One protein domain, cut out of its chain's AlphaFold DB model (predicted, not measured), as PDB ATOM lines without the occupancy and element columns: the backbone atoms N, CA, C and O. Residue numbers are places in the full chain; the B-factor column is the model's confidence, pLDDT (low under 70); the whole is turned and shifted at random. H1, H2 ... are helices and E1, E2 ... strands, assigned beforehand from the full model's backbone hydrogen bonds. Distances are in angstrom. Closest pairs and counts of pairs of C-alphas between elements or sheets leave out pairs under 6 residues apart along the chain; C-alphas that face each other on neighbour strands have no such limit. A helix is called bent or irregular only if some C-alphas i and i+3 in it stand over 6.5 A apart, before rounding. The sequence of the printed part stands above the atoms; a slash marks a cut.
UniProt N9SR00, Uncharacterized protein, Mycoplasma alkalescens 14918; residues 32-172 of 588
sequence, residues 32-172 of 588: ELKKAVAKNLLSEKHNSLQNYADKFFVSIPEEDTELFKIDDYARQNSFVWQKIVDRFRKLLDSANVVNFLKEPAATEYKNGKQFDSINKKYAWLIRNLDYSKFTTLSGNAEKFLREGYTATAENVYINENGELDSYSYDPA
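Overview. This is residues 32 to 172 of the 588 residues of an uncharacterized protein of Mycoplasma alkalescens 14918 (UniProt N9SR00). The domain is an elongated body of two lobes, with H1 and H2 placed nearly end to end along its length, H1 in one lobe and H2 in the other. In the larger lobe H2 to H7 gather round H8; in the smaller lobe H1 and H9 accompany two short antiparallel strand pairs, E1 with E4 and E2 with E3. The printed part has 141 residues, with nine named helices followed by four named strands, and its class is mostly helix. It is compact, with a radius of gyration of the C-alphas of 15.6 A and spans of 51 by 32 by 20 A.

Along the chain. H1, residues 32 to 44, begins with C-alpha 32 at (-38.387, 58.443, 26.428) and is 15.4 A long; it is irregular, with C-alphas 41 and 44 7.1 A apart. H2, residues 49 to 58, is 14.2 A long. H3, residues 70 to 76, H4, residues 78 to 86, and H5, residues 89 to 92, follow. H6, residues 95 to 100, is only just irregular, with C-alphas 95 and 98 6.8 A apart. H7 is residues 103 to 110. H8, residues 118 to 128, is 15.2 A long and begins at (-41.800, 20.779, 27.741). H9 is residues 139 to 146. The strands are E1, 149 to 151, E2, 156 to 158, E3, 164 to 166, and E4, 169 to 171, where C-alpha 171 is at (-24.771, 52.349, 36.982).

Arrangement. H1, with residues 41 to 44 alone, and H2 touch only at the corner, with the C-alphas of Leu 42 and Leu 49 closest at 4.9 A. H2, the hub, only just touches H4 and H8, with 3 pairs of C-alphas within 8 A each; the closest are Ala 53 and Ile 84, 6.9 A, and Ala 53 and Ile 126, 7.5 A. H3 and H8 touch at a steep tilt of 64 degrees, closest at C-alphas 71 and 119, 6.2 A. H5 is close to but not clearly touching H8, with C-alphas 92 and 122 closest at 6.9 A. H6 and H7 form a helical hairpin at a shallow tilt of 15 degrees, closest at C-alphas 98 and 106, 5.4 A. The closest C-alphas of H9 and E3 are 141 and 165, 5.6 A. E1 and E4 are antiparallel neighbours, with N 150 and O 170 2.8 A apart. E2 and E3 form a hairpin, with N 157 and O 165 2.9 A apart. Every O i to N i+4 pair is within hydrogen-bond range in H2, H3, H4, H7, H8 and H9; H1 has 8 of 9, H6 has 0 of 2 but 2 of 3 O i to N i+3 pairs, and H5 is too short for an O i to N i+4 pair.

Size, cuts and confidence. The two C-alphas farthest apart, Glu 66 and Glu 147, are 52.4 A apart. The printed part has no cut, and H2 to H3, with 11 residues between them, is the long link. The mean pLDDT of the printed part is 93.8, and no printed residue is under 70.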
ATOM      1  N   GLU A  32     -39.447  58.627  27.419       94.88
ATOM      2  CA  GLU A  32     -38.387  58.443  26.428       94.88
ATOM      3  C   GLU A  32     -37.287  57.521  26.965       94.88
ATOM      4  O   GLU A  32     -36.911  56.556  26.297       94.88
ATOM      5  N   LEU A  33     -36.839  57.753  28.204       92.94
ATOM      6  CA  LEU A  33     -35.835  56.915  28.849       92.94
ATOM      7  C   LEU A  33     -36.344  55.480  29.040       92.94
ATOM      8  O   LEU A  33     -35.637  54.531  28.701       92.94
ATOM      9  N   LYS A  34     -37.585  55.301  29.513       94.44
ATOM     10  CA  LYS A  34     -38.199  53.968  29.661       94.44
ATOM     11  C   LYS A  34     -38.211  53.203  28.339       94.44
ATOM     12  O   LYS A  34     -37.786  52.049  28.293       94.44
ATOM     13  N   LYS A  35     -38.645  53.859  27.257       94.12
ATOM     14  CA  LYS A  35     -38.682  53.270  25.909       94.12
ATOM     15  C   LYS A  35     -37.287  52.915  25.405       94.12
ATOM     16  O   LYS A  35     -37.110  51.832  24.849       94.12
ATOM     17  N   ALA A  36     -36.296  53.779  25.621       92.88
ATOM     18  CA  ALA A  36     -34.913  53.513  25.233       92.88
ATOM     19  C   ALA A  36     -34.335  52.292  25.969       92.88
ATOM     20  O   ALA A  36     -33.703  51.437  25.346       92.88
ATOM     21  N   VAL A  37     -34.583  52.165  27.276       93.44
ATOM     22  CA  VAL A  37     -34.142  50.999  28.062       93.44
ATOM     23  C   VAL A  37     -34.863  49.729  27.606       93.44
ATOM     24  O   VAL A  37     -34.202  48.726  27.338       93.44
ATOM     25  N   ALA A  38     -36.186  49.769  27.431       94.56
ATOM     26  CA  ALA A  38     -36.960  48.628  26.937       94.56
ATOM     27  C   ALA A  38     -36.447  48.142  25.570       94.56
ATOM     28  O   ALA A  38     -36.193  46.953  25.382       94.56
ATOM     29  N   LYS A  39     -36.188  49.069  24.640       93.38
ATOM     30  CA  LYS A  39     -35.626  48.760  23.318       93.38
ATOM     31  C   LYS A  39     -34.230  48.129  23.414       93.38
ATOM     32  O   LYS A  39     -33.945  47.151  22.725       93.38
ATOM     33  N   ASN A  40     -33.380  48.625  24.315       92.50
ATOM     34  CA  ASN A  40     -32.051  48.062  24.568       92.50
ATOM     35  C   ASN A  40     -32.092  46.619  25.090       92.50
ATOM     36  O   ASN A  40     -31.293  45.779  24.666       92.50
ATOM     37  N   LEU A  41     -33.015  46.339  26.012       94.25
ATOM     38  CA  LEU A  41     -33.237  45.011  26.583       94.25
ATOM     39  C   LEU A  41     -33.825  44.028  25.568       94.25
ATOM     40  O   LEU A  41     -33.515  42.835  25.612       94.25
ATOM     41  N   LEU A  42     -34.650  44.534  24.652       93.50
ATOM     42  CA  LEU A  42     -35.373  43.730  23.682       93.50
ATOM     43  C   LEU A  42     -34.548  43.413  22.431       93.50
ATOM     44  O   LEU A  42     -34.474  42.241  22.072       93.50
ATOM     45  N   SER A  43     -33.929  44.412  21.787       88.69
ATOM     46  CA  SER A  43     -33.414  44.244  20.414       88.69
ATOM     47  C   SER A  43     -32.154  45.028  20.013       88.69
ATOM     48  O   SER A  43     -31.588  44.719  18.967       88.69
ATOM     49  N   GLU A  44     -31.643  46.007  20.774       83.25
ATOM     50  CA  GLU A  44     -30.459  46.773  20.302       83.25
ATOM     51  C   GLU A  44     -29.116  46.092  20.592       83.25
ATOM     52  O   GLU A  44     -28.178  46.185  19.800       83.25
ATOM     53  N   LYS A  45     -28.989  45.391  21.725       83.81
ATOM     54  CA  LYS A  45     -27.712  44.782  22.137       83.81
ATOM     55  C   LYS A  45     -27.567  43.344  21.647       83.81
ATOM     56  O   LYS A  45     -28.553  42.634  21.452       83.81
ATOM     57  N   HIS A  46     -26.321  42.875  21.524       81.12
ATOM     58  CA  HIS A  46     -26.000  41.504  21.100       81.12
ATOM     59  C   HIS A  46     -26.727  40.428  21.925       81.12
ATOM     60  O   HIS A  46     -27.202  39.447  21.360       81.12
ATOM     61  N   ASN A  47     -26.814  40.630  23.244       86.81
ATOM     62  CA  ASN A  47     -27.410  39.693  24.202       86.81
ATOM     63  C   ASN A  47     -28.858  40.047  24.585       86.81
ATOM     64  O   ASN A  47     -29.371  39.484  25.546       86.81
ATOM     65  N   SER A  48     -29.508  40.978  23.881       91.81
ATOM     66  CA  SER A  48     -30.920  41.329  24.115       91.81
ATOM     67  C   SER A  48     -31.860  40.147  23.845       91.81
ATOM     68  O   SER A  48     -31.461  39.182  23.192       91.81
ATOM     69  N   LEU A  49     -33.086  40.186  24.378       92.88
ATOM     70  CA  LEU A  49     -34.028  39.056  24.331       92.88
ATOM     71  C   LEU A  49     -34.252  38.517  22.917       92.88
ATOM     72  O   LEU A  49     -34.054  37.325  22.687       92.88
ATOM     73  N   GLN A  50     -34.638  39.393  21.990       93.81
ATOM     74  CA  GLN A  50     -34.960  39.020  20.619       93.81
ATOM     75  C   GLN A  50     -33.703  38.568  19.876       93.81
ATOM     76  O   GLN A  50     -33.675  37.463  19.351       93.81
ATOM     77  N   ASN A  51     -32.619  39.353  19.911       91.31
ATOM     78  CA  ASN A  51     -31.391  39.002  19.187       91.31
ATOM     79  C   ASN A  51     -30.772  37.688  19.675       91.31
ATOM     80  O   ASN A  51     -30.220  36.929  18.876       91.31
ATOM     81  N   TYR A  52     -30.818  37.432  20.986       91.12
ATOM     82  CA  TYR A  52     -30.300  36.197  21.561       91.12
ATOM     83  C   TYR A  52     -31.170  34.999  21.165       91.12
ATOM     84  O   TYR A  52     -30.623  33.973  20.762       91.12
ATOM     85  N   ALA A  53     -32.500  35.140  21.214       92.75
ATOM     86  CA  ALA A  53     -33.430  34.108  20.762       92.75
ATOM     87  C   ALA A  53     -33.290  33.825  19.259       92.75
ATOM     88  O   ALA A  53     -33.129  32.669  18.879       92.75
ATOM     89  N   ASP A  54     -33.267  34.860  18.419       91.50
ATOM     90  CA  ASP A  54     -33.142  34.733  16.966       91.50
ATOM     91  C   ASP A  54     -31.851  33.992  16.597       91.50
ATOM     92  O   ASP A  54     -31.889  32.993  15.886       91.50
ATOM     93  N   LYS A  55     -30.700  34.395  17.151       90.06
ATOM     94  CA  LYS A  55     -29.420  33.707  16.900       90.06
ATOM     95  C   LYS A  55     -29.423  32.261  17.377       90.06
ATOM     96  O   LYS A  55     -28.891  31.392  16.690       90.06
ATOM     97  N   PHE A  56     -29.994  32.012  18.554       91.69
ATOM     98  CA  PHE A  56     -30.077  30.672  19.113       91.69
ATOM     99  C   PHE A  56     -30.920  29.760  18.212       91.69
ATOM    100  O   PHE A  56     -30.465  28.688  17.812       91.69
ATOM    101  N   PHE A  57     -32.111  30.212  17.821       91.50
ATOM    102  CA  PHE A  57     -33.052  29.404  17.051       91.50
ATOM    103  C   PHE A  57     -32.764  29.357  15.547       91.50
ATOM    104  O   PHE A  57     -33.194  28.400  14.915       91.50
ATOM    105  N   VAL A  58     -31.976  30.278  14.978       88.19
ATOM    106  CA  VAL A  58     -31.445  30.147  13.602       88.19
ATOM    107  C   VAL A  58     -30.620  28.866  13.437       88.19
ATOM    108  O   VAL A  58     -30.601  28.271  12.363       88.19
ATOM    109  N   SER A  59     -29.954  28.415  14.503       83.44
ATOM    110  CA  SER A  59     -29.107  27.216  14.485       83.44
ATOM    111  C   SER A  59     -29.859  25.900  14.733       83.44
ATOM    112  O   SER A  59     -29.238  24.838  14.735       83.44
ATOM    113  N   ILE A  60     -31.179  25.954  14.955       89.50
ATOM    114  CA  ILE A  60     -31.985  24.813  15.404       89.50
ATOM    115  C   ILE A  60     -33.257  24.682  14.548       89.50
ATOM    116  O   ILE A  60     -34.044  25.632  14.503       89.50
ATOM    117  N   PRO A  61     -33.533  23.504  13.950       89.56
ATOM    118  CA  PRO A  61     -34.779  23.247  13.224       89.56
ATOM    119  C   PRO A  61     -36.043  23.586  14.031       89.56
ATOM    120  O   PRO A  61     -36.079  23.440  15.258       89.56
ATOM    121  N   GLU A  62     -37.088  24.055  13.345       85.88
ATOM    122  CA  GLU A  62     -38.379  24.383  13.973       85.88
ATOM    123  C   GLU A  62     -39.111  23.137  14.483       85.88
ATOM    124  O   GLU A  62     -39.728  23.181  15.548       85.88
ATOM    125  N   GLU A  63     -38.972  22.024  13.763       86.69
ATOM    126  CA  GLU A  63     -39.525  20.715  14.101       86.69
ATOM    127  C   GLU A  63     -38.421  19.651  14.149       86.69
ATOM    128  O   GLU A  63     -37.326  19.824  13.606       86.69
ATOM    129  N   ASP A  64     -38.710  18.532  14.813       90.56
ATOM    130  CA  ASP A  64     -37.813  17.380  14.834       90.56
ATOM    131  C   ASP A  64     -37.603  16.829  13.413       90.56
ATOM    132  O   ASP A  64     -38.545  16.666  12.642       90.56
ATOM    133  N   THR A  65     -36.373  16.433  13.101       91.44
ATOM    134  CA  THR A  65     -36.026  15.725  11.861       91.44
ATOM    135  C   THR A  65     -35.498  14.327  12.184       91.44
ATOM    136  O   THR A  65     -35.462  13.912  13.347       91.44
ATOM    137  N   GLU A  66     -35.097  13.559  11.170       90.19
ATOM    138  CA  GLU A  66     -34.388  12.288  11.388       90.19
ATOM    139  C   GLU A  66     -33.020  12.496  12.056       90.19
ATOM    140  O   GLU A  66     -32.578  11.654  12.832       90.19
ATOM    141  N   LEU A  67     -32.374  13.638  11.797       89.75
ATOM    142  CA  LEU A  67     -31.019  13.952  12.262       89.75
ATOM    143  C   LEU A  67     -30.991  14.878  13.487       89.75
ATOM    144  O   LEU A  67     -29.922  15.125  14.040       89.75
ATOM    145  N   PHE A  68     -32.141  15.409  13.909       92.12
ATOM    146  CA  PHE A  68     -32.223  16.376  15.000       92.12
ATOM    147  C   PHE A  68     -33.488  16.188  15.841       92.12
ATOM    148  O   PHE A  68     -34.596  16.201  15.307       92.12
ATOM    149  N   LYS A  69     -33.322  16.094  17.165       94.25
ATOM    150  CA  LYS A  69     -34.415  16.089  18.148       94.25
ATOM    151  C   LYS A  69     -34.202  17.199  19.171       94.25
ATOM    152  O   LYS A  69     -33.141  17.264  19.795       94.25
ATOM    153  N   ILE A  70     -35.217  18.038  19.386       93.00
ATOM    154  CA  ILE A  70     -35.131  19.186  20.312       93.00
ATOM    155  C   ILE A  70     -34.769  18.734  21.735       93.00
ATOM    156  O   ILE A  70     -33.920  19.347  22.381       93.00
ATOM    157  N   ASP A  71     -35.366  17.644  22.219       94.69
ATOM    158  CA  ASP A  71     -35.102  17.126  23.566       94.69
ATOM    159  C   ASP A  71     -33.687  16.560  23.739       94.69
ATOM    160  O   ASP A  71     -33.097  16.697  24.813       94.69
ATOM    161  N   ASP A  72     -33.118  15.947  22.697       95.25
ATOM    162  CA  ASP A  72     -31.731  15.474  22.731       95.25
ATOM    163  C   ASP A  72     -30.761  16.653  22.745       95.25
ATOM    164  O   ASP A  72     -29.836  16.673  23.559       95.25
ATOM    165  N   TYR A  73     -31.015  17.674  21.921       93.69
ATOM    166  CA  TYR A  73     -30.222  18.898  21.920       93.69
ATOM    167  C   TYR A  73     -30.266  19.602  23.280       93.69
ATOM    168  O   TYR A  73     -29.214  19.940  23.822       93.69
ATOM    169  N   ALA A  74     -31.461  19.779  23.854       93.62
ATOM    170  CA  ALA A  74     -31.648  20.394  25.165       93.62
ATOM    171  C   ALA A  74     -30.905  19.629  26.271       93.62
ATOM    172  O   ALA A  74     -30.333  20.241  27.169       93.62
ATOM    173  N   ARG A  75     -30.866  18.292  26.199       94.25
ATOM    174  CA  ARG A  75     -30.136  17.450  27.157       94.25
ATOM    175  C   ARG A  75     -28.620  17.564  26.995       94.25
ATOM    176  O   ARG A  75     -27.916  17.708  27.990       94.25
ATOM    177  N   GLN A  76     -28.125  17.502  25.759       95.19
ATOM    178  CA  GLN A  76     -26.693  17.572  25.444       95.19
ATOM    179  C   GLN A  76     -26.113  18.978  25.659       95.19
ATOM    180  O   GLN A  76     -24.943  19.111  26.005       95.19
ATOM    181  N   ASN A  77     -26.936  20.021  25.511       93.88
ATOM    182  CA  ASN A  77     -26.557  21.433  25.626       93.88
ATOM    183  C   ASN A  77     -27.313  22.132  26.769       93.88
ATOM    184  O   ASN A  77     -27.725  23.289  26.642       93.88
ATOM    185  N   SER A  78     -27.501  21.428  27.887       93.25
ATOM    186  CA  SER A  78     -28.371  21.843  28.997       93.25
ATOM    187  C   SER A  78     -28.096  23.251  29.515       93.25
ATOM    188  O   SER A  78     -29.040  24.003  29.738       93.25
ATOM    189  N   PHE A  79     -26.828  23.654  29.629       93.62
ATOM    190  CA  PHE A  79     -26.455  25.001  30.064       93.62
ATOM    191  C   PHE A  79     -26.978  26.095  29.121       93.62
ATOM    192  O   PHE A  79     -27.598  27.063  29.561       93.62
ATOM    193  N   VAL A  80     -26.755  25.941  27.812       91.50
ATOM    194  CA  VAL A  80     -27.174  26.939  26.816       91.50
ATOM    195  C   VAL A  80     -28.698  26.948  26.689       91.50
ATOM    196  O   VAL A  80     -29.303  28.018  26.653       91.50
ATOM    197  N   TRP A  81     -29.322  25.766  26.702       94.75
ATOM    198  CA  TRP A  81     -30.776  25.610  26.680       94.75
ATOM    199  C   TRP A  81     -31.456  26.261  27.893       94.75
ATOM    200  O   TRP A  81     -32.417  27.014  27.747       94.75
ATOM    201  N   GLN A  82     -30.941  26.027  29.102       94.00
ATOM    202  CA  GLN A  82     -31.465  26.668  30.309       94.00
ATOM    203  C   GLN A  82     -31.302  28.183  30.240       94.00
ATOM    204  O   GLN A  82     -32.264  28.900  30.495       94.00
ATOM    205  N   LYS A  83     -30.144  28.679  29.789       91.94
ATOM    206  CA  LYS A  83     -29.894  30.119  29.662       91.94
ATOM    207  C   LYS A  83     -30.879  30.825  28.725       91.94
ATOM    208  O   LYS A  83     -31.256  31.958  29.015       91.94
ATOM    209  N   ILE A  84     -31.296  30.202  27.617       93.56
ATOM    210  CA  ILE A  84     -32.335  30.784  26.752       93.56
ATOM    211  C   ILE A  84     -33.719  30.673  27.397       93.56
ATOM    212  O   ILE A  84     -34.434  31.668  27.449       93.56
ATOM    213  N   VAL A  85     -34.084  29.508  27.941       95.25
ATOM    214  CA  VAL A  85     -35.412  29.282  28.534       95.25
ATOM    215  C   VAL A  85     -35.644  30.177  29.748       95.25
ATOM    216  O   VAL A  85     -36.716  30.760  29.862       95.25
ATOM    217  N   ASP A  86     -34.663  30.335  30.634       94.75
ATOM    218  CA  ASP A  86     -34.793  31.098  31.885       94.75
ATOM    219  C   ASP A  86     -35.158  32.571  31.651       94.75
ATOM    220  O   ASP A  86     -35.838  33.178  32.478       94.75
ATOM    221  N   ARG A  87     -34.790  33.129  30.491       96.12
ATOM    222  CA  ARG A  87     -35.154  34.497  30.083       96.12
ATOM    223  C   ARG A  87     -36.650  34.666  29.827       96.12
ATOM    224  O   ARG A  87     -37.170  35.767  29.967       96.12
ATOM    225  N   PHE A  88     -37.341  33.589  29.460       97.44
ATOM    226  CA  PHE A  88     -38.765  33.607  29.123       97.44
ATOM    227  C   PHE A  88     -39.613  32.793  30.104       97.44
ATOM    228  O   PHE A  88     -40.828  32.965  30.126       97.44
ATOM    229  N   ARG A  89     -39.004  31.917  30.918       96.56
ATOM    230  CA  ARG A  89     -39.688  30.875  31.703       96.56
ATOM    231  C   ARG A  89     -40.883  31.404  32.491       96.56
ATOM    232  O   ARG A  89     -41.954  30.820  32.399       96.56
ATOM    233  N   LYS A  90     -40.731  32.529  33.197       97.31
ATOM    234  CA  LYS A  90     -41.823  33.126  33.990       97.31
ATOM    235  C   LYS A  90     -43.058  33.431  33.139       97.31
ATOM    236  O   LYS A  90     -44.172  33.134  33.555       97.31
ATOM    237  N   LEU A  91     -42.861  33.969  31.935       98.06
ATOM    238  CA  LEU A  91     -43.946  34.178  30.984       98.06
ATOM    239  C   LEU A  91     -44.470  32.847  30.436       98.06
ATOM    240  O   LEU A  91     -45.678  32.640  30.453       98.06
ATOM    241  N   LEU A  92     -43.587  31.954  29.972       97.56
ATOM    242  CA  LEU A  92     -43.961  30.682  29.328       97.56
ATOM    243  C   LEU A  92     -44.778  29.751  30.237       97.56
ATOM    244  O   LEU A  92     -45.626  29.000  29.746       97.56
ATOM    245  N   ASP A  93     -44.525  29.817  31.543       96.81
ATOM    246  CA  ASP A  93     -45.220  29.037  32.569       96.81
ATOM    247  C   ASP A  93     -46.525  29.702  33.028       96.81
ATOM    248  O   ASP A  93     -47.360  29.066  33.673       96.81
ATOM    249  N   SER A  94     -46.739  30.970  32.668       96.81
ATOM    250  CA  SER A  94     -47.953  31.713  32.993       96.81
ATOM    251  C   SER A  94     -49.074  31.457  31.980       96.81
ATOM    252  O   SER A  94     -48.850  31.242  30.787       96.81
ATOM    253  N   ALA A  95     -50.324  31.601  32.429       94.25
ATOM    254  CA  ALA A  95     -51.481  31.626  31.528       94.25
ATOM    255  C   ALA A  95     -51.478  32.849  30.584       94.25
ATOM    256  O   ALA A  95     -52.172  32.855  29.568       94.25
ATOM    257  N   ASN A  96     -50.690  33.877  30.906       96.25
ATOM    258  CA  ASN A  96     -50.650  35.147  30.193       96.25
ATOM    259  C   ASN A  96     -49.835  35.084  28.890       96.25
ATOM    260  O   ASN A  96     -50.010  35.943  28.030       96.25
ATOM    261  N   VAL A  97     -49.004  34.047  28.690       96.75
ATOM    262  CA  VAL A  97     -48.170  33.871  27.481       96.75
ATOM    263  C   VAL A  97     -48.961  34.032  26.184       96.75
ATOM    264  O   VAL A  97     -48.461  34.596  25.214       96.75
ATOM    265  N   VAL A  98     -50.226  33.606  26.182       96.31
ATOM    266  CA  VAL A  98     -51.106  33.652  25.013       96.31
ATOM    267  C   VAL A  98     -51.329  35.072  24.485       96.31
ATOM    268  O   VAL A  98     -51.472  35.261  23.279       96.31
ATOM    269  N   ASN A  99     -51.306  36.079  25.362       97.00
ATOM    270  CA  ASN A  99     -51.490  37.480  24.984       97.00
ATOM    271  C   ASN A  99     -50.264  38.044  24.251       97.00
ATOM    272  O   ASN A  99     -50.383  39.015  23.500       97.00
ATOM    273  N   PHE A 100     -49.109  37.391  24.401       97.62
ATOM    274  CA  PHE A 100     -47.828  37.786  23.819       97.62
ATOM    275  C   PHE A 100     -47.432  36.959  22.595       97.62
ATOM    276  O   PHE A 100     -46.375  37.194  22.023       97.62
ATOM    277  N   LEU A 101     -48.268  36.015  22.158       97.75
ATOM    278  CA  LEU A 101     -48.049  35.282  20.913       97.75
ATOM    279  C   LEU A 101     -48.472  36.113  19.693       97.75
ATOM    280  O   LEU A 101     -49.336  36.996  19.782       97.75
ATOM    281  N   LYS A 102     -47.882  35.798  18.536       97.62
ATOM    282  CA  LYS A 102     -48.375  36.226  17.216       97.62
ATOM    283  C   LYS A 102     -49.798  35.685  17.012       97.62
ATOM    284  O   LYS A 102     -50.075  34.555  17.403       97.62
ATOM    285  N   GLU A 103     -50.681  36.453  16.371       96.19
ATOM    286  CA  GLU A 103     -52.111  36.114  16.210       96.19
ATOM    287  C   GLU A 103     -52.392  34.664  15.739       96.19
ATOM    288  O   GLU A 103     -53.180  33.967  16.393       96.19
ATOM    289  N   PRO A 104     -51.717  34.133  14.693       95.81
ATOM    290  CA  PRO A 104     -51.930  32.746  14.267       95.81
ATOM    291  C   PRO A 104     -51.577  31.723  15.356       95.81
ATOM    292  O   PRO A 104     -52.342  30.798  15.624       95.81
ATOM    293  N   ALA A 105     -50.451  31.929  16.041       96.62
ATOM    294  CA  ALA A 105     -49.980  31.044  17.099       96.62
ATOM    295  C   ALA A 105     -50.841  31.146  18.366       96.62
ATOM    296  O   ALA A 105     -51.099  30.139  19.022       96.62
ATOM    297  N   ALA A 106     -51.339  32.339  18.703       96.38
ATOM    298  CA  ALA A 106     -52.270  32.521  19.814       96.38
ATOM    299  C   ALA A 106     -53.550  31.698  19.607       96.38
ATOM    300  O   ALA A 106     -54.037  31.059  20.541       96.38
ATOM    301  N   THR A 107     -54.066  31.677  18.375       96.19
ATOM    302  CA  THR A 107     -55.236  30.875  17.993       96.19
ATOM    303  C   THR A 107     -54.942  29.381  18.093       96.19
ATOM    304  O   THR A 107     -55.702  28.646  18.721       96.19
ATOM    305  N   GLU A 108     -53.811  28.928  17.546       96.06
ATOM    306  CA  GLU A 108     -53.396  27.523  17.608       96.06
ATOM    307  C   GLU A 108     -53.221  27.036  19.056       96.06
ATOM    308  O   GLU A 108     -53.707  25.966  19.426       96.06
ATOM    309  N   TYR A 109     -52.595  27.853  19.907       95.06
ATOM    310  CA  TYR A 109     -52.395  27.542  21.320       95.06
ATOM    311  C   TYR A 109     -53.728  27.449  22.081       95.06
ATOM    312  O   TYR A 109     -53.939  26.497  22.834       95.06
ATOM    313  N   LYS A 110     -54.666  28.383  21.846       93.94
ATOM    314  CA  LYS A 110     -56.018  28.362  22.443       93.94
ATOM    315  C   LYS A 110     -56.854  27.165  21.982       93.94
ATOM    316  O   LYS A 110     -57.642  26.649  22.768       93.94
ATOM    317  N   ASN A 111     -56.645  26.696  20.753       94.62
ATOM    318  CA  ASN A 111     -57.323  25.524  20.190       94.62
ATOM    319  C   ASN A 111     -56.745  24.183  20.686       94.62
ATOM    320  O   ASN A 111     -57.083  23.131  20.147       94.62
ATOM    321  N   GLY A 112     -55.900  24.200  21.722       90.94
ATOM    322  CA  GLY A 112     -55.449  22.992  22.406       90.94
ATOM    323  C   GLY A 112     -54.246  22.311  21.758       90.94
ATOM    324  O   GLY A 112     -54.137  21.087  21.855       90.94
ATOM    325  N   LYS A 113     -53.342  23.076  21.121       92.81
ATOM    326  CA  LYS A 113     -52.072  22.552  20.591       92.81
ATOM    327  C   LYS A 113     -51.361  21.678  21.631       92.81
ATOM    328  O   LYS A 113     -51.068  22.125  22.738       92.81
ATOM    329  N   GLN A 114     -51.076  20.436  21.250       92.81
ATOM    330  CA  GLN A 114     -50.347  19.476  22.077       92.81
ATOM    331  C   GLN A 114     -48.848  19.542  21.778       92.81
ATOM    332  O   GLN A 114     -48.440  19.823  20.651       92.81
ATOM    333  N   PHE A 115     -48.032  19.270  22.795       93.44
ATOM    334  CA  PHE A 115     -46.579  19.204  22.683       93.44
ATOM    335  C   PHE A 115     -46.084  17.910  23.318       93.44
ATOM    336  O   PHE A 115     -46.453  17.614  24.454       93.44
ATOM    337  N   ASP A 116     -45.208  17.181  22.626       91.75
ATOM    338  CA  ASP A 116     -44.675  15.907  23.137       91.75
ATOM    339  C   ASP A 116     -43.777  16.090  24.370       91.75
ATOM    340  O   ASP A 116     -43.552  15.150  25.130       91.75
ATOM    341  N   SER A 117     -43.228  17.294  24.563       94.94
ATOM    342  CA  SER A 117     -42.356  17.618  25.686       94.94
ATOM    343  C   SER A 117     -42.394  19.099  26.048       94.94
ATOM    344  O   SER A 117     -42.783  19.966  25.255       94.94
ATOM    345  N   ILE A 118     -41.922  19.403  27.259       94.50
ATOM    346  CA  ILE A 118     -41.800  20.779  27.741       94.50
ATOM    347  C   ILE A 118     -40.791  21.592  26.917       94.50
ATOM    348  O   ILE A 118     -41.016  22.775  26.666       94.50
ATOM    349  N   ASN A 119     -39.717  20.963  26.427       95.25
ATOM    350  CA  ASN A 119     -38.712  21.663  25.631       95.25
ATOM    351  C   ASN A 119     -39.264  22.032  24.258       95.25
ATOM    352  O   ASN A 119     -39.057  23.157  23.812       95.25
ATOM    353  N   LYS A 120     -40.032  21.137  23.624       94.88
ATOM    354  CA  LYS A 120     -40.750  21.448  22.381       94.88
ATOM    355  C   LYS A 120     -41.770  22.565  22.586       94.88
ATOM    356  O   LYS A 120     -41.818  23.486  21.774       94.88
ATOM    357  N   LYS A 121     -42.521  22.540  23.698       95.69
ATOM    358  CA  LYS A 121     -43.431  23.635  24.077       95.69
ATOM    359  C   LYS A 121     -42.685  24.967  24.171       95.69
ATOM    360  O   LYS A 121     -43.099  25.933  23.540       95.69
ATOM    361  N   TYR A 122     -41.580  25.034  24.914       96.75
ATOM    362  CA  TYR A 122     -40.808  26.272  25.057       96.75
ATOM    363  C   TYR A 122     -40.172  26.728  23.744       96.75
ATOM    364  O   TYR A 122     -40.266  27.908  23.413       96.75
ATOM    365  N   ALA A 123     -39.589  25.813  22.966       95.75
ATOM    366  CA  ALA A 123     -39.009  26.129  21.663       95.75
ATOM    367  C   ALA A 123     -40.053  26.744  20.722       95.75
ATOM    368  O   ALA A 123     -39.773  27.718  20.024       95.75
ATOM    369  N   TRP A 124     -41.258  26.169  20.704       95.88
ATOM    370  CA  TRP A 124     -42.356  26.654  19.880       95.88
ATOM    371  C   TRP A 124     -42.880  28.001  20.377       95.88
ATOM    372  O   TRP A 124     -43.055  28.914  19.573       95.88
ATOM    373  N   LEU A 125     -43.086  28.154  21.690       96.81
ATOM    374  CA  LEU A 125     -43.576  29.406  22.264       96.81
ATOM    375  C   LEU A 125     -42.610  30.558  21.982       96.81
ATOM    376  O   LEU A 125     -43.053  31.573  21.462       96.81
ATOM    377  N   ILE A 126     -41.306  30.397  22.240       96.56
ATOM    378  CA  ILE A 126     -40.321  31.482  22.072       96.56
ATOM    379  C   ILE A 126     -40.230  31.950  20.607       96.56
ATOM    380  O   ILE A 126     -40.155  33.153  20.358       96.56
ATOM    381  N   ARG A 127     -40.305  31.034  19.630       94.88
ATOM    382  CA  ARG A 127     -40.341  31.382  18.190       94.88
ATOM    383  C   ARG A 127     -41.616  32.131  17.776       94.88
ATOM    384  O   ARG A 127     -41.616  32.919  16.823       94.88
ATOM    385  N   ASN A 128     -42.707  31.891  18.498       96.25
ATOM    386  CA  ASN A 128     -44.027  32.448  18.216       96.25
ATOM    387  C   ASN A 128     -44.408  33.646  19.091       96.25
ATOM    388  O   ASN A 128     -45.503  34.187  18.924       96.25
ATOM    389  N   LEU A 129     -43.515  34.100  19.974       97.50
ATOM    390  CA  LEU A 129     -43.685  35.367  20.672       97.50
ATOM    391  C   LEU A 129     -43.690  36.528  19.667       97.50
ATOM    392  O   LEU A 129     -42.899  36.584  18.722       97.50
ATOM    393  N   ASP A 130     -44.598  37.468  19.889       96.88
ATOM    394  CA  ASP A 130     -44.612  38.767  19.240       96.88
ATOM    395  C   ASP A 130     -43.813  39.748  20.099       96.88
ATOM    396  O   ASP A 130     -44.321  40.347  21.051       96.88
ATOM    397  N   TYR A 131     -42.533  39.898  19.754       95.06
ATOM    398  CA  TYR A 131     -41.606  40.729  20.514       95.06
ATOM    399  C   TYR A 131     -42.022  42.206  20.566       95.06
ATOM    400  O   TYR A 131     -41.651  42.900  21.510       95.06
ATOM    401  N   SER A 132     -42.849  42.681  19.624       94.69
ATOM    402  CA  SER A 132     -43.347  44.063  19.621       94.69
ATOM    403  C   SER A 132     -44.272  44.382  20.802       94.69
ATOM    404  O   SER A 132     -44.462  45.551  21.134       94.69
ATOM    405  N   LYS A 133     -44.809  43.356  21.478       96.06
ATOM    406  CA  LYS A 133     -45.685  43.504  22.648       96.06
ATOM    407  C   LYS A 133     -44.919  43.763  23.952       96.06
ATOM    408  O   LYS A 133     -45.514  44.247  24.913       96.06
ATOM    409  N   PHE A 134     -43.609  43.506  23.999       95.94
ATOM    410  CA  PHE A 134     -42.780  43.729  25.192       95.94
ATOM    411  C   PHE A 134     -42.254  45.168  25.240       95.94
ATOM    412  O   PHE A 134     -41.121  45.456  24.863       95.94
ATOM    413  N   THR A 135     -43.100  46.093  25.688       93.12
ATOM    414  CA  THR A 135     -42.803  47.541  25.674       93.12
ATOM    415  C   THR A 135     -42.615  48.154  27.058       93.12
ATOM    416  O   THR A 135     -42.170  49.295  27.168       93.12
ATOM    417  N   THR A 136     -42.958  47.412  28.110       95.38
ATOM    418  CA  THR A 136     -43.060  47.931  29.476       95.38
ATOM    419  C   THR A 136     -41.942  47.368  30.346       95.38
ATOM    420  O   THR A 136     -41.639  46.177  30.284       95.38
ATOM    421  N   LEU A 137     -41.317  48.233  31.143       96.81
ATOM    422  CA  LEU A 137     -40.368  47.830  32.179       96.81
ATOM    423  C   LEU A 137     -41.132  47.369  33.420       96.81
ATOM    424  O   LEU A 137     -42.185  47.918  33.736       96.81
ATOM    425  N   SER A 138     -40.588  46.400  34.150       97.06
ATOM    426  CA  SER A 138     -41.157  46.013  35.439       97.06
ATOM    427  C   SER A 138     -41.067  47.167  36.446       97.06
ATOM    428  O   SER A 138     -40.193  48.038  36.357       97.06
ATOM    429  N   GLY A 139     -41.913  47.142  37.481       96.06
ATOM    430  CA  GLY A 139     -41.824  48.116  38.576       96.06
ATOM    431  C   GLY A 139     -40.458  48.117  39.284       96.06
ATOM    432  O   GLY A 139     -40.006  49.157  39.765       96.06
ATOM    433  N   ASN A 140     -39.766  46.974  39.307       95.50
ATOM    434  CA  ASN A 140     -38.415  46.855  39.850       95.50
ATOM    435  C   ASN A 140     -37.372  47.528  38.941       95.50
ATOM    436  O   ASN A 140     -36.551  48.306  39.425       95.50
ATOM    437  N   ALA A 141     -37.451  47.301  37.628       95.94
ATOM    438  CA  ALA A 141     -36.574  47.957  36.666       95.94
ATOM    439  C   ALA A 141     -36.764  49.482  36.672       95.94
ATOM    440  O   ALA A 141     -35.779  50.219  36.662       95.94
ATOM    441  N   GLU A 142     -38.005  49.972  36.772       95.62
ATOM    442  CA  GLU A 142     -38.272  51.409  36.922       95.62
ATOM    443  C   GLU A 142     -37.719  51.983  38.229       95.62
ATOM    444  O   GLU A 142     -37.191  53.098  38.235       95.62
ATOM    445  N   LYS A 143     -37.829  51.243  39.338       95.12
ATOM    446  CA  LYS A 143     -37.266  51.653  40.628       95.12
ATOM    447  C   LYS A 143     -35.750  51.830  40.525       95.12
ATOM    448  O   LYS A 143     -35.246  52.897  40.865       95.12
ATOM    449  N   PHE A 144     -35.037  50.830  40.013       94.69
ATOM    450  CA  PHE A 144     -33.585  50.914  39.838       94.69
ATOM    451  C   PHE A 144     -33.182  52.020  38.860       94.69
ATOM    452  O   PHE A 144     -32.207  52.730  39.107       94.69
ATOM    453  N   LEU A 145     -33.975  52.250  37.814       94.12
ATOM    454  CA  LEU A 145     -33.751  53.349  36.877       94.12
ATOM    455  C   LEU A 145     -33.840  54.722  37.556       94.12
ATOM    456  O   LEU A 145     -32.990  55.574  37.301       94.12
ATOM    457  N   ARG A 146     -34.790  54.920  38.483       93.94
ATOM    458  CA  ARG A 146     -34.865  56.134  39.325       93.94
ATOM    459  C   ARG A 146     -33.660  56.281  40.249       93.94
ATOM    460  O   ARG A 146     -33.256  57.398  40.548       93.94
ATOM    461  N   GLU A 147     -33.074  55.172  40.681       92.69
ATOM    462  CA  GLU A 147     -31.865  55.148  41.513       92.69
ATOM    463  C   GLU A 147     -30.569  55.335  40.691       92.69
ATOM    464  O   GLU A 147     -29.484  55.405  41.265       92.69
ATOM    465  N   GLY A 148     -30.661  55.471  39.360       91.69
ATOM    466  CA  GLY A 148     -29.511  55.674  38.471       91.69
ATOM    467  C   GLY A 148     -28.902  54.394  37.903       91.69
ATOM    468  O   GLY A 148     -27.788  54.430  37.377       91.69
ATOM    469  N   TYR A 149     -29.622  53.277  37.989       93.31
ATOM    470  CA  TYR A 149     -29.194  51.973  37.505       93.31
ATOM    471  C   TYR A 149     -30.016  51.519  36.297       93.31
ATOM    472  O   TYR A 149     -31.241  51.523  36.311       93.31
ATOM    473  N   THR A 150     -29.348  51.072  35.241       93.00
ATOM    474  CA  THR A 150     -29.992  50.600  34.013       93.00
ATOM    475  C   THR A 150     -29.952  49.080  33.953       93.00
ATOM    476  O   THR A 150     -28.886  48.475  34.071       93.00
ATOM    477  N   ALA A 151     -31.111  48.455  33.750       93.56
ATOM    478  CA  ALA A 151     -31.208  47.017  33.530       93.56
ATOM    479  C   ALA A 151     -30.349  46.591  32.329       93.56
ATOM    480  O   ALA A 151     -30.310  47.257  31.291       93.56
ATOM    481  N   THR A 152     -29.666  45.456  32.458       92.44
ATOM    482  CA  THR A 152     -28.723  44.977  31.437       92.44
ATOM    483  C   THR A 152     -29.321  43.871  30.574       92.44
ATOM    484  O   THR A 152     -30.054  43.004  31.054       92.44
ATOM    485  N   ALA A 153     -28.949  43.857  29.292       92.38
ATOM    486  CA  ALA A 153     -29.372  42.831  28.339       92.38
ATOM    487  C   ALA A 153     -28.745  41.446  28.617       92.38
ATOM    488  O   ALA A 153     -29.225  40.431  28.126       92.38
ATOM    489  N   GLU A 154     -27.666  41.357  29.396       88.56
ATOM    490  CA  GLU A 154     -26.967  40.084  29.623       88.56
ATOM    491  C   GLU A 154     -27.769  39.089  30.463       88.56
ATOM    492  O   GLU A 154     -27.729  37.890  30.181       88.56
ATOM    493  N   ASN A 155     -28.542  39.588  31.429       90.81
ATOM    494  CA  ASN A 155     -29.403  38.783  32.298       90.81
ATOM    495  C   ASN A 155     -30.860  39.263  32.276       90.81
ATOM    496  O   ASN A 155     -31.582  39.135  33.266       90.81
ATOM    497  N   VAL A 156     -31.275  39.833  31.142       95.81
ATOM    498  CA  VAL A 156     -32.656  40.248  30.889       95.81
ATOM    499  C   VAL A 156     -33.607  39.055  30.923       95.81
ATOM    500  O   VAL A 156     -33.279  37.977  30.425       95.81
ATOM    501  N   TYR A 157     -34.802  39.261  31.461       96.50
ATOM    502  CA  TYR A 157     -35.894  38.299  31.414       96.50
ATOM    503  C   TYR A 157     -37.249  39.001  31.267       96.50
ATOM    504  O   TYR A 157     -37.370  40.208  31.488       96.50
ATOM    505  N   ILE A 158     -38.270  38.227  30.897       97.62
ATOM    506  CA  ILE A 158     -39.670  38.655  30.877       97.62
ATOM    507  C   ILE A 158     -40.397  37.999  32.049       97.62
ATOM    508  O   ILE A 158     -40.303  36.782  32.234       97.62
ATOM    509  N   ASN A 159     -41.097  38.795  32.857       97.19
ATOM    510  CA  ASN A 159     -41.915  38.272  33.952       97.19
ATOM    511  C   ASN A 159     -43.275  37.737  33.456       97.19
ATOM    512  O   ASN A 159     -43.627  37.829  32.282       97.19
ATOM    513  N   GLU A 160     -44.064  37.176  34.363       97.44
ATOM    514  CA  GLU A 160     -45.402  36.634  34.104       97.44
ATOM    515  C   GLU A 160     -46.402  37.653  33.513       97.44
ATOM    516  O   GLU A 160     -47.364  37.268  32.847       97.44
ATOM    517  N   ASN A 161     -46.164  38.955  33.700       97.50
ATOM    518  CA  ASN A 161     -47.008  40.032  33.177       97.50
ATOM    519  C   ASN A 161     -46.580  40.509  31.780       97.50
ATOM    520  O   ASN A 161     -47.273  41.332  31.187       97.50
ATOM    521  N   GLY A 162     -45.470  39.995  31.241       96.56
ATOM    522  CA  GLY A 162     -44.896  40.471  29.983       96.56
ATOM    523  C   GLY A 162     -44.059  41.744  30.121       96.56
ATOM    524  O   GLY A 162     -43.830  42.438  29.131       96.56
ATOM    525  N   GLU A 163     -43.604  42.064  31.331       97.88
ATOM    526  CA  GLU A 163     -42.737  43.209  31.598       97.88
ATOM    527  C   GLU A 163     -41.261  42.799  31.547       97.88
ATOM    528  O   GLU A 163     -40.888  41.678  31.912       97.88
ATOM    529  N   LEU A 164     -40.413  43.731  31.113       97.50
ATOM    530  CA  LEU A 164     -38.970  43.559  30.983       97.50
ATOM    531  C   LEU A 164     -38.249  43.880  32.296       97.50
ATOM    532  O   LEU A 164     -38.441  44.949  32.878       97.50
ATOM    533  N   ASP A 165     -37.364  42.984  32.720       97.06
ATOM    534  CA  ASP A 165     -36.516  43.143  33.904       97.06
ATOM    535  C   ASP A 165     -35.146  42.485  33.645       97.06
ATOM    536  O   ASP A 165     -34.918  41.875  32.600       97.06
ATOM    537  N   SER A 166     -34.204  42.617  34.572       95.44
ATOM    538  CA  SER A 166     -32.896  41.976  34.517       95.44
ATOM    539  C   SER A 166     -32.445  41.543  35.904       95.44
ATOM    540  O   SER A 166     -32.735  42.197  36.900       95.44
ATOM    541  N   TYR A 167     -31.690  40.450  35.983       93.88
ATOM    542  CA  TYR A 167     -31.004  40.082  37.227       93.88
ATOM    543  C   TYR A 167     -29.732  40.910  37.469       93.88
ATOM    544  O   TYR A 167     -29.117  40.784  38.527       93.88
ATOM    545  N   SER A 168     -29.328  41.757  36.516       92.62
ATOM    546  CA  SER A 168     -28.163  42.633  36.644       92.62
ATOM    547  C   SER A 168     -28.431  44.043  36.136       92.62
ATOM    548  O   SER A 168     -29.072  44.256  35.101       92.62
ATOM    549  N   TYR A 169     -27.873  45.005  36.858       93.19
ATOM    550  CA  TYR A 169     -28.047  46.426  36.623       93.19
ATOM    551  C   TYR A 169     -26.694  47.126  36.635       93.19
ATOM    552  O   TYR A 169     -25.896  46.909  37.547       93.19
ATOM    553  N   ASP A 170     -26.476  47.999  35.658       89.75
ATOM    554  CA  ASP A 170     -25.273  48.819  35.577       89.75
ATOM    555  C   ASP A 170     -25.575  50.239  36.060       89.75
ATOM    556  O   ASP A 170     -26.659  50.760  35.784       89.75
ATOM    557  N   PRO A 171     -24.642  50.915  36.751       89.94
ATOM    558  CA  PRO A 171     -24.771  52.349  36.982       89.94
ATOM    559  C   PRO A 171     -24.832  53.096  35.645       89.94
ATOM    560  O   PRO A 171     -24.290  52.636  34.635       89.94
ATOM    561  N   ALA A 172     -25.458  54.272  35.642       85.06
ATOM    562  CA  ALA A 172     -25.502  55.128  34.463       85.06
ATOM    563  C   ALA A 172     -24.092  55.340  33.860       85.06
ATOM    564  O   ALA A 172     -23.114  55.473  34.610       85.06
TER     565      ALA A 172